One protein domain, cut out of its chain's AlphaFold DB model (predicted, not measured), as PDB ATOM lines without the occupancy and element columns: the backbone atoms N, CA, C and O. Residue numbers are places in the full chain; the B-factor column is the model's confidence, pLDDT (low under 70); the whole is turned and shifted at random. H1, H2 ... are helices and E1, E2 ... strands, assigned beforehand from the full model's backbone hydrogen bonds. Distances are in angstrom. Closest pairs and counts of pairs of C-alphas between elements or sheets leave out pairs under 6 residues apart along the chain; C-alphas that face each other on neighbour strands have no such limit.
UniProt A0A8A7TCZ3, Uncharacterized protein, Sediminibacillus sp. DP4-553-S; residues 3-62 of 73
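What this domain is: This is residues 3 to 62 of the 73 residues of an uncharacterized protein of Sediminibacillus sp. DP4-553-S (UniProt A0A8A7TCZ3). With little regular structure, this is a small compact head of loops and one short two-strand hairpin, E1 and E2, from which a long free arm, residues 40 to 62, sticks out and ends in helix H1. The arm makes the length. The printed part has 60 residues, with E1, E2 and H1 in that order, 19 residues in named elements, and a mixed class. It is extended, with a radius of gyration of the C-alphas of 18.2 A and spans of 57 by 21 by 15 A.

How they stand to each other: Strands E1, residues 3 to 5, and E2, residues 12 to 15, form an antiparallel hairpin at 147 degrees. N 4 and O 13 are within hydrogen-bond range at 2.9 A. H1, residues 49 to 60, is apart from E1. In H1 every O i to N i+4 pair is within hydrogen-bond range.

Where its parts are: E1 begins at C-alpha 3 (51.861, 24.944, 27.565) and measures 6.8 A; E2 measures 10.0 A. H1 measures 16.2 A and ends at C-alpha 60 (33.603, -1.989, 50.482).

The domain as a whole: The farthest C-alphas, of Asn 28 and Gln 62, are 57.8 A apart. The printed part has no cut. The link from E2 to H1 is long, 33 residues. Residues 44 to 48 and 62 have pLDDT under 70.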
ATOM      1  N   ARG A   3      50.814  25.624  28.341       88.44
ATOM      2  CA  ARG A   3      51.861  24.944  27.565       88.44
ATOM      3  C   ARG A   3      51.484  24.792  26.094       88.44
ATOM      4  O   ARG A   3      50.323  24.535  25.772       88.44
ATOM      5  N   LYS A   4      52.473  24.894  25.212       89.81
ATOM      6  CA  LYS A   4      52.383  24.531  23.791       89.81
ATOM      7  C   LYS A   4      53.552  23.624  23.449       89.81
ATOM      8  O   LYS A   4      54.675  23.900  23.856       89.81
ATOM      9  N   THR A   5      53.302  22.560  22.701       88.50
ATOM     10  CA  THR A   5      54.375  21.698  22.200       88.50
ATOM     11  C   THR A   5      54.822  22.218  20.844       88.50
ATOM     12  O   THR A   5      53.995  22.465  19.974       88.50
ATOM     13  N   CYS A   6      56.121  22.423  20.689       90.06
ATOM     14  CA  CYS A   6      56.740  22.821  19.432       90.06
ATOM     15  C   CYS A   6      56.762  21.652  18.442       90.06
ATOM     16  O   CYS A   6      57.348  20.623  18.756       90.06
ATOM     17  N   ASP A   7      56.221  21.812  17.234       88.19
ATOM     18  CA  ASP A   7      56.226  20.727  16.234       88.19
ATOM     19  C   ASP A   7      57.627  20.432  15.676       88.19
ATOM     20  O   ASP A   7      57.939  19.299  15.331       88.19
ATOM     21  N   ARG A   8      58.500  21.446  15.617       89.38
ATOM     22  CA  ARG A   8      59.865  21.299  15.079       89.38
ATOM     23  C   ARG A   8      60.829  20.612  16.033       89.38
ATOM     24  O   ARG A   8      61.694  19.857  15.614       89.38
ATOM     25  N   CYS A   9      60.725  20.962  17.304       89.94
ATOM     26  CA  CYS A   9      61.694  20.622  18.333       89.94
ATOM     27  C   CYS A   9      61.126  19.668  19.385       89.94
ATOM     28  O   CYS A   9      61.845  19.255  20.289       89.94
ATOM     29  N   SER A  10      59.826  19.369  19.297       88.56
ATOM     30  CA  SER A  10      59.060  18.515  20.209       88.56
ATOM     31  C   SER A  10      59.147  18.914  21.687       88.56
ATOM     32  O   SER A  10      58.647  18.197  22.551       88.56
ATOM     33  N   GLN A  11      59.731  20.076  21.997       88.44
ATOM     34  CA  GLN A  11      59.835  20.581  23.355       88.44
ATOM     35  C   GLN A  11      58.560  21.317  23.782       88.44
ATOM     36  O   GLN A  11      57.981  22.081  22.993       88.44
ATOM     37  N   PRO A  12      58.138  21.147  25.048       87.81
ATOM     38  CA  PRO A  12      57.092  21.958  25.638       87.81
ATOM     39  C   PRO A  12      57.628  23.364  25.926       87.81
ATOM     40  O   PRO A  12      58.582  23.557  26.673       87.81
ATOM     41  N   SER A  13      56.977  24.361  25.346       87.94
ATOM     42  CA  SER A  13      57.133  25.759  25.717       87.94
ATOM     43  C   SER A  13      56.038  26.138  26.707       87.94
ATOM     44  O   SER A  13      54.897  25.680  26.583       87.94
ATOM     45  N   TYR A  14      56.374  26.991  27.672       87.94
ATOM     46  CA  TYR A  14      55.452  27.490  28.687       87.94
ATOM     47  C   TYR A  14      55.304  29.001  28.562       87.94
ATOM     48  O   TYR A  14      56.285  29.709  28.346       87.94
ATOM     49  N   SER A  15      54.077  29.488  28.716       85.50
ATOM     50  CA  SER A  15      53.777  30.918  28.731       85.50
ATOM     51  C   SER A  15      52.728  31.227  29.790       85.50
ATOM     52  O   SER A  15      51.854  30.414  30.117       85.50
ATOM     53  N   SER A  16      52.818  32.427  30.345       85.94
ATOM     54  CA  SER A  16      51.807  33.002  31.228       85.94
ATOM     55  C   SER A  16      50.534  33.389  30.470       85.94
ATOM     56  O   SER A  16      49.461  33.399  31.072       85.94
ATOM     57  N   THR A  17      50.616  33.614  29.155       83.81
ATOM     58  CA  THR A  17      49.495  34.102  28.340       83.81
ATOM     59  C   THR A  17      49.023  33.045  27.344       83.81
ATOM     60  O   THR A  17      49.813  32.406  26.652       83.81
ATOM     61  N   LYS A  18      47.700  32.868  27.250       81.50
ATOM     62  CA  LYS A  18      47.054  31.951  26.292       81.50
ATOM     63  C   LYS A  18      47.028  32.498  24.860       81.50
ATOM     64  O   LYS A  18      47.034  31.726  23.903       81.50
ATOM     65  N   ILE A  19      46.928  33.817  24.749       78.88
ATOM     66  CA  ILE A  19      46.638  34.592  23.539       78.88
ATOM     67  C   ILE A  19      47.840  35.463  23.169       78.88
ATOM     68  O   ILE A  19      48.582  35.898  24.046       78.88
ATOM     69  N   GLY A  20      47.990  35.746  21.876       83.69
ATOM     70  CA  GLY A  20      49.069  36.577  21.343       83.69
ATOM     71  C   GLY A  20      50.234  35.778  20.761       83.69
ATOM     72  O   GLY A  20      50.170  34.552  20.635       83.69
ATOM     73  N   GLY A  21      51.281  36.516  20.385       87.00
ATOM     74  CA  GLY A  21      52.511  35.973  19.820       87.00
ATOM     75  C   GLY A  21      53.189  35.016  20.794       87.00
ATOM     76  O   GLY A  21      53.534  35.409  21.907       87.00
ATOM     77  N   TRP A  22      53.381  33.763  20.394       90.50
ATOM     78  CA  TRP A  22      54.090  32.773  21.196       90.50
ATOM     79  C   TRP A  22      55.207  32.168  20.365       90.50
ATOM     80  O   TRP A  22      54.955  31.351  19.489       90.50
ATOM     81  N   LEU A  23      56.448  32.527  20.679       90.50
ATOM     82  CA  LEU A  23      57.626  31.951  20.040       90.50
ATOM     83  C   LEU A  23      58.192  30.811  20.885       90.50
ATOM     84  O   LEU A  23      58.241  30.884  22.114       90.50
ATOM     85  N   CYS A  24      58.623  29.740  20.228       90.12
ATOM     86  CA  CYS A  24      59.370  28.686  20.893       90.12
ATOM     87  C   CYS A  24      60.735  29.230  21.364       90.12
ATOM     88  O   CYS A  24      61.487  29.714  20.523       90.12
ATOM     89  N   PRO A  25      61.120  29.079  22.645       88.25
ATOM     90  CA  PRO A  25      62.400  29.587  23.148       88.25
ATOM     91  C   PRO A  25      63.626  28.834  22.604       88.25
ATOM     92  O   PRO A  25      64.747  29.285  22.797       88.25
ATOM     93  N   VAL A  26      63.428  27.686  21.947       89.19
ATOM     94  CA  VAL A  26      64.522  26.839  21.444       89.19
ATOM     95  C   VAL A  26      64.798  27.082  19.968       89.19
ATOM     96  O   VAL A  26      65.940  27.269  19.572       89.19
ATOM     97  N   CYS A  27      63.754  27.054  19.135       90.25
ATOM     98  CA  CYS A  27      63.896  27.157  17.679       90.25
ATOM     99  C   CYS A  27      63.308  28.445  17.094       90.25
ATOM    100  O   CYS A  27      63.265  28.591  15.875       90.25
ATOM    101  N   ASN A  28      62.817  29.352  17.945       89.81
ATOM    102  CA  ASN A  28      62.195  30.618  17.555       89.81
ATOM    103  C   ASN A  28      60.999  30.477  16.591       89.81
ATOM    104  O   ASN A  28      60.600  31.437  15.938       89.81
ATOM    105  N   GLN A  29      60.419  29.278  16.505       90.06
ATOM    106  CA  GLN A  29      59.245  28.999  15.689       90.06
ATOM    107  C   GLN A  29      58.014  29.677  16.287       90.06
ATOM    108  O   GLN A  29      57.801  29.616  17.500       90.06
ATOM    109  N   ASP A  30      57.176  30.248  15.428       91.06
ATOM    110  CA  ASP A  30      55.877  30.759  15.844       91.06
ATOM    111  C   ASP A  30      54.921  29.609  16.189       91.06
ATOM    112  O   ASP A  30      54.610  28.745  15.369       91.06
ATOM    113  N   LEU A  31      54.487  29.601  17.445       88.94
ATOM    114  CA  LEU A  31      53.503  28.697  18.033       88.94
ATOM    115  C   LEU A  31      52.159  29.416  18.221       88.94
ATOM    116  O   LEU A  31      51.268  28.884  18.888       88.94
ATOM    117  N   SER A  32      51.984  30.631  17.695       86.94
ATOM    118  CA  SER A  32      50.776  31.442  17.894       86.94
ATOM    119  C   SER A  32      49.543  30.753  17.312       86.94
ATOM    120  O   SER A  32      48.480  30.790  17.926       86.94
ATOM    121  N   GLN A  33      49.725  30.025  16.206       85.94
ATOM    122  CA  GLN A  33      48.697  29.200  15.561       85.94
ATOM    123  C   GLN A  33      48.325  27.939  16.361       85.94
ATOM    124  O   GLN A  33      47.247  27.376  16.178       85.94
ATOM    125  N   LEU A  34      49.196  27.477  17.264       85.00
ATOM    126  CA  LEU A  34      48.942  26.276  18.056       85.00
ATOM    127  C   LEU A  34      48.056  26.582  19.261       85.00
ATOM    128  O   LEU A  34      48.201  27.600  19.944       85.00
ATOM    129  N   LYS A  35      47.153  25.651  19.571       85.44
ATOM    130  CA  LYS A  35      46.256  25.771  20.720       85.44
ATOM    131  C   LYS A  35      47.033  25.551  22.017       85.44
ATOM    132  O   LYS A  35      47.617  24.492  22.234       85.44
ATOM    133  N   ALA A  36      47.008  26.547  22.898       86.38
ATOM    134  CA  ALA A  36      47.557  26.429  24.242       86.38
ATOM    135  C   ALA A  36      46.769  25.391  25.060       86.38
ATOM    136  O   ALA A  36      45.537  25.454  25.120       86.38
ATOM    137  N   ARG A  37      47.480  24.459  25.703       85.00
ATOM    138  CA  ARG A  37      46.914  23.533  26.692       85.00
ATOM    139  C   ARG A  37      46.882  24.197  28.064       85.00
ATOM    140  O   ARG A  37      47.864  24.820  28.478       85.00
ATOM    141  N   ASP A  38      45.742  24.065  28.736       83.56
ATOM    142  CA  ASP A  38      45.545  24.536  30.104       83.56
ATOM    143  C   ASP A  38      46.111  23.497  31.086       83.56
ATOM    144  O   ASP A  38      45.886  22.303  30.886       83.56
ATOM    145  N   PRO A  39      46.840  23.903  32.136       74.50
ATOM    146  CA  PRO A  39      47.318  22.973  33.157       74.50
ATOM    147  C   PRO A  39      46.180  22.313  33.947       74.50
ATOM    148  O   PRO A  39      46.398  21.258  34.530       74.50
ATOM    149  N   ASN A  40      44.981  22.905  33.958       75.81
ATOM    150  CA  ASN A  40      43.801  22.340  34.612       75.81
ATOM    151  C   ASN A  40      42.893  21.575  33.639       75.81
ATOM    152  O   ASN A  40      41.755  21.261  33.987       75.81
ATOM    153  N   ASP A  41      43.345  21.303  32.408       80.25
ATOM    154  CA  ASP A  41      42.548  20.520  31.470       80.25
ATOM    155  C   ASP A  41      42.362  19.092  32.026       80.25
ATOM    156  O   ASP A  41      43.357  18.398  32.266       80.25
ATOM    157  N   PRO A  42      41.116  18.612  32.213       73.69
ATOM    158  CA  PRO A  42      40.848  17.297  32.797       73.69
ATOM    159  C   PRO A  42      41.505  16.143  32.033       73.69
ATOM    160  O   PRO A  42      41.725  15.077  32.599       73.69
ATOM    161  N   ARG A  43      41.813  16.343  30.745       71.38
ATOM    162  CA  ARG A  43      42.441  15.333  29.882       71.38
ATOM    163  C   ARG A  43      43.939  15.185  30.137       71.38
ATOM    164  O   ARG A  43      44.506  14.167  29.763       71.38
ATOM    165  N   ASP A  44      44.569  16.196  30.730       68.19
ATOM    166  CA  ASP A  44      45.996  16.205  31.057       68.19
ATOM    167  C   ASP A  44      46.263  15.915  32.544       68.19
ATOM    168  O   ASP A  44      47.423  15.766  32.938       68.19
ATOM    169  N   MET A  45      45.217  15.818  33.373       66.94
ATOM    170  CA  MET A  45      45.378  15.454  34.776       66.94
ATOM    171  C   MET A  45      45.867  13.999  34.869       66.94
ATOM    172  O   MET A  45      45.276  13.122  34.229       66.94
ATOM    173  N   PRO A  46      46.920  13.695  35.654       68.44
ATOM    174  CA  PRO A  46      47.287  12.313  35.918       68.44
ATOM    175  C   PRO A  46      46.078  11.603  36.522       68.44
ATOM    176  O   PRO A  46      45.559  12.008  37.564       68.44
ATOM    177  N   ARG A  47      45.603  10.558  35.841       67.62
ATOM    178  CA  ARG A  47      44.507   9.725  36.324       67.62
ATOM    179  C   ARG A  47      44.962   9.122  37.655       67.62
ATOM    180  O   ARG A  47      45.795   8.227  37.694       67.62
ATOM    181  N   ASN A  48      44.459   9.655  38.766       69.94
ATOM    182  CA  ASN A  48      44.792   9.168  40.105       69.94
ATOM    183  C   ASN A  48      43.898   7.978  40.490       69.94
ATOM    184  O   ASN A  48      43.438   7.851  41.625       69.94
ATOM    185  N   ASP A  49      43.603   7.116  39.512       72.69
ATOM    186  CA  ASP A  49      42.709   5.977  39.688       72.69
ATOM    187  C   ASP A  49      43.251   4.994  40.723       72.69
ATOM    188  O   ASP A  49      42.467   4.354  41.415       72.69
ATOM    189  N   TYR A  50      44.571   4.933  40.913       75.12
ATOM    190  CA  TYR A  50      45.182   4.081  41.923       75.12
ATOM    191  C   TYR A  50      44.728   4.430  43.349       75.12
ATOM    192  O   TYR A  50      44.296   3.543  44.093       75.12
ATOM    193  N   GLN A  51      44.771   5.711  43.745       74.31
ATOM    194  CA  GLN A  51      44.298   6.122  45.074       74.31
ATOM    195  C   GLN A  51      42.782   5.972  45.201       74.31
ATOM    196  O   GLN A  51      42.303   5.505  46.238       74.31
ATOM    197  N   THR A  52      42.021   6.306  44.154       77.75
ATOM    198  CA  THR A  52      40.557   6.180  44.176       77.75
ATOM    199  C   THR A  52      40.114   4.720  44.290       77.75
ATOM    200  O   THR A  52      39.212   4.412  45.067       77.75
ATOM    201  N   ASN A  53      40.771   3.806  43.573       80.94
ATOM    202  CA  ASN A  53      40.501   2.371  43.650       80.94
ATOM    203  C   ASN A  53      40.850   1.817  45.037       80.94
ATOM    204  O   ASN A  53      40.034   1.111  45.624       80.94
ATOM    205  N   LYS A  54      42.000   2.196  45.617       80.88
ATOM    206  CA  LYS A  54      42.368   1.803  46.991       80.88
ATOM    207  C   LYS A  54      41.341   2.249  48.036       80.88
ATOM    208  O   LYS A  54      41.016   1.475  48.934       80.88
ATOM    209  N   LEU A  55      40.837   3.479  47.930       83.19
ATOM    210  CA  LEU A  55      39.810   4.005  48.837       83.19
ATOM    211  C   LEU A  55      38.479   3.261  48.685       83.19
ATOM    212  O   LEU A  55      37.886   2.878  49.689       83.19
ATOM    213  N   LYS A  56      38.043   2.999  47.446       83.00
ATOM    214  CA  LYS A  56      36.816   2.233  47.174       83.00
ATOM    215  C   LYS A  56      36.880   0.813  47.729       83.00
ATOM    216  O   LYS A  56      35.931   0.382  48.374       83.00
ATOM    217  N   VAL A  57      38.003   0.119  47.529       82.75
ATOM    218  CA  VAL A  57      38.218  -1.232  48.075       82.75
ATOM    219  C   VAL A  57      38.129  -1.220  49.602       82.75
ATOM    220  O   VAL A  57      37.457  -2.070  50.172       82.75
ATOM    221  N   ARG A  58      38.738  -0.231  50.275       80.25
ATOM    222  CA  ARG A  58      38.626  -0.099  51.738       80.25
ATOM    223  C   ARG A  58      37.199   0.160  52.211       80.25
ATOM    224  O   ARG A  58      36.806  -0.407  53.219       80.25
ATOM    225  N   TYR A  59      36.447   1.007  51.510       78.31
ATOM    226  CA  TYR A  59      35.059   1.303  51.869       78.31
ATOM    227  C   TYR A  59      34.161   0.066  51.729       78.31
ATOM    228  O   TYR A  59      33.373  -0.217  52.616       78.31
ATOM    229  N   GLN A  60      34.344  -0.733  50.672       77.19
ATOM    230  CA  GLN A  60      33.603  -1.989  50.482       77.19
ATOM    231  C   GLN A  60      33.969  -3.088  51.491       77.19
ATOM    232  O   GLN A  60      33.188  -4.008  51.700       77.19
ATOM    233  N   GLN A  61      35.159  -3.021  52.092       74.25
ATOM    234  CA  GLN A  61      35.596  -3.942  53.144       74.25
ATOM    235  C   GLN A  61      35.128  -3.514  54.540       74.25
ATOM    236  O   GLN A  61      35.340  -4.261  55.497       74.25
ATOM    237  N   GLN A  62      34.528  -2.326  54.686       67.69
ATOM    238  CA  GLN A  62      33.901  -1.958  55.946       67.69
ATOM    239  C   GLN A  62      32.633  -2.793  56.122       67.69
ATOM    240  O   GLN A  62      31.810  -2.855  55.212       67.69
TER     241      GLN A  62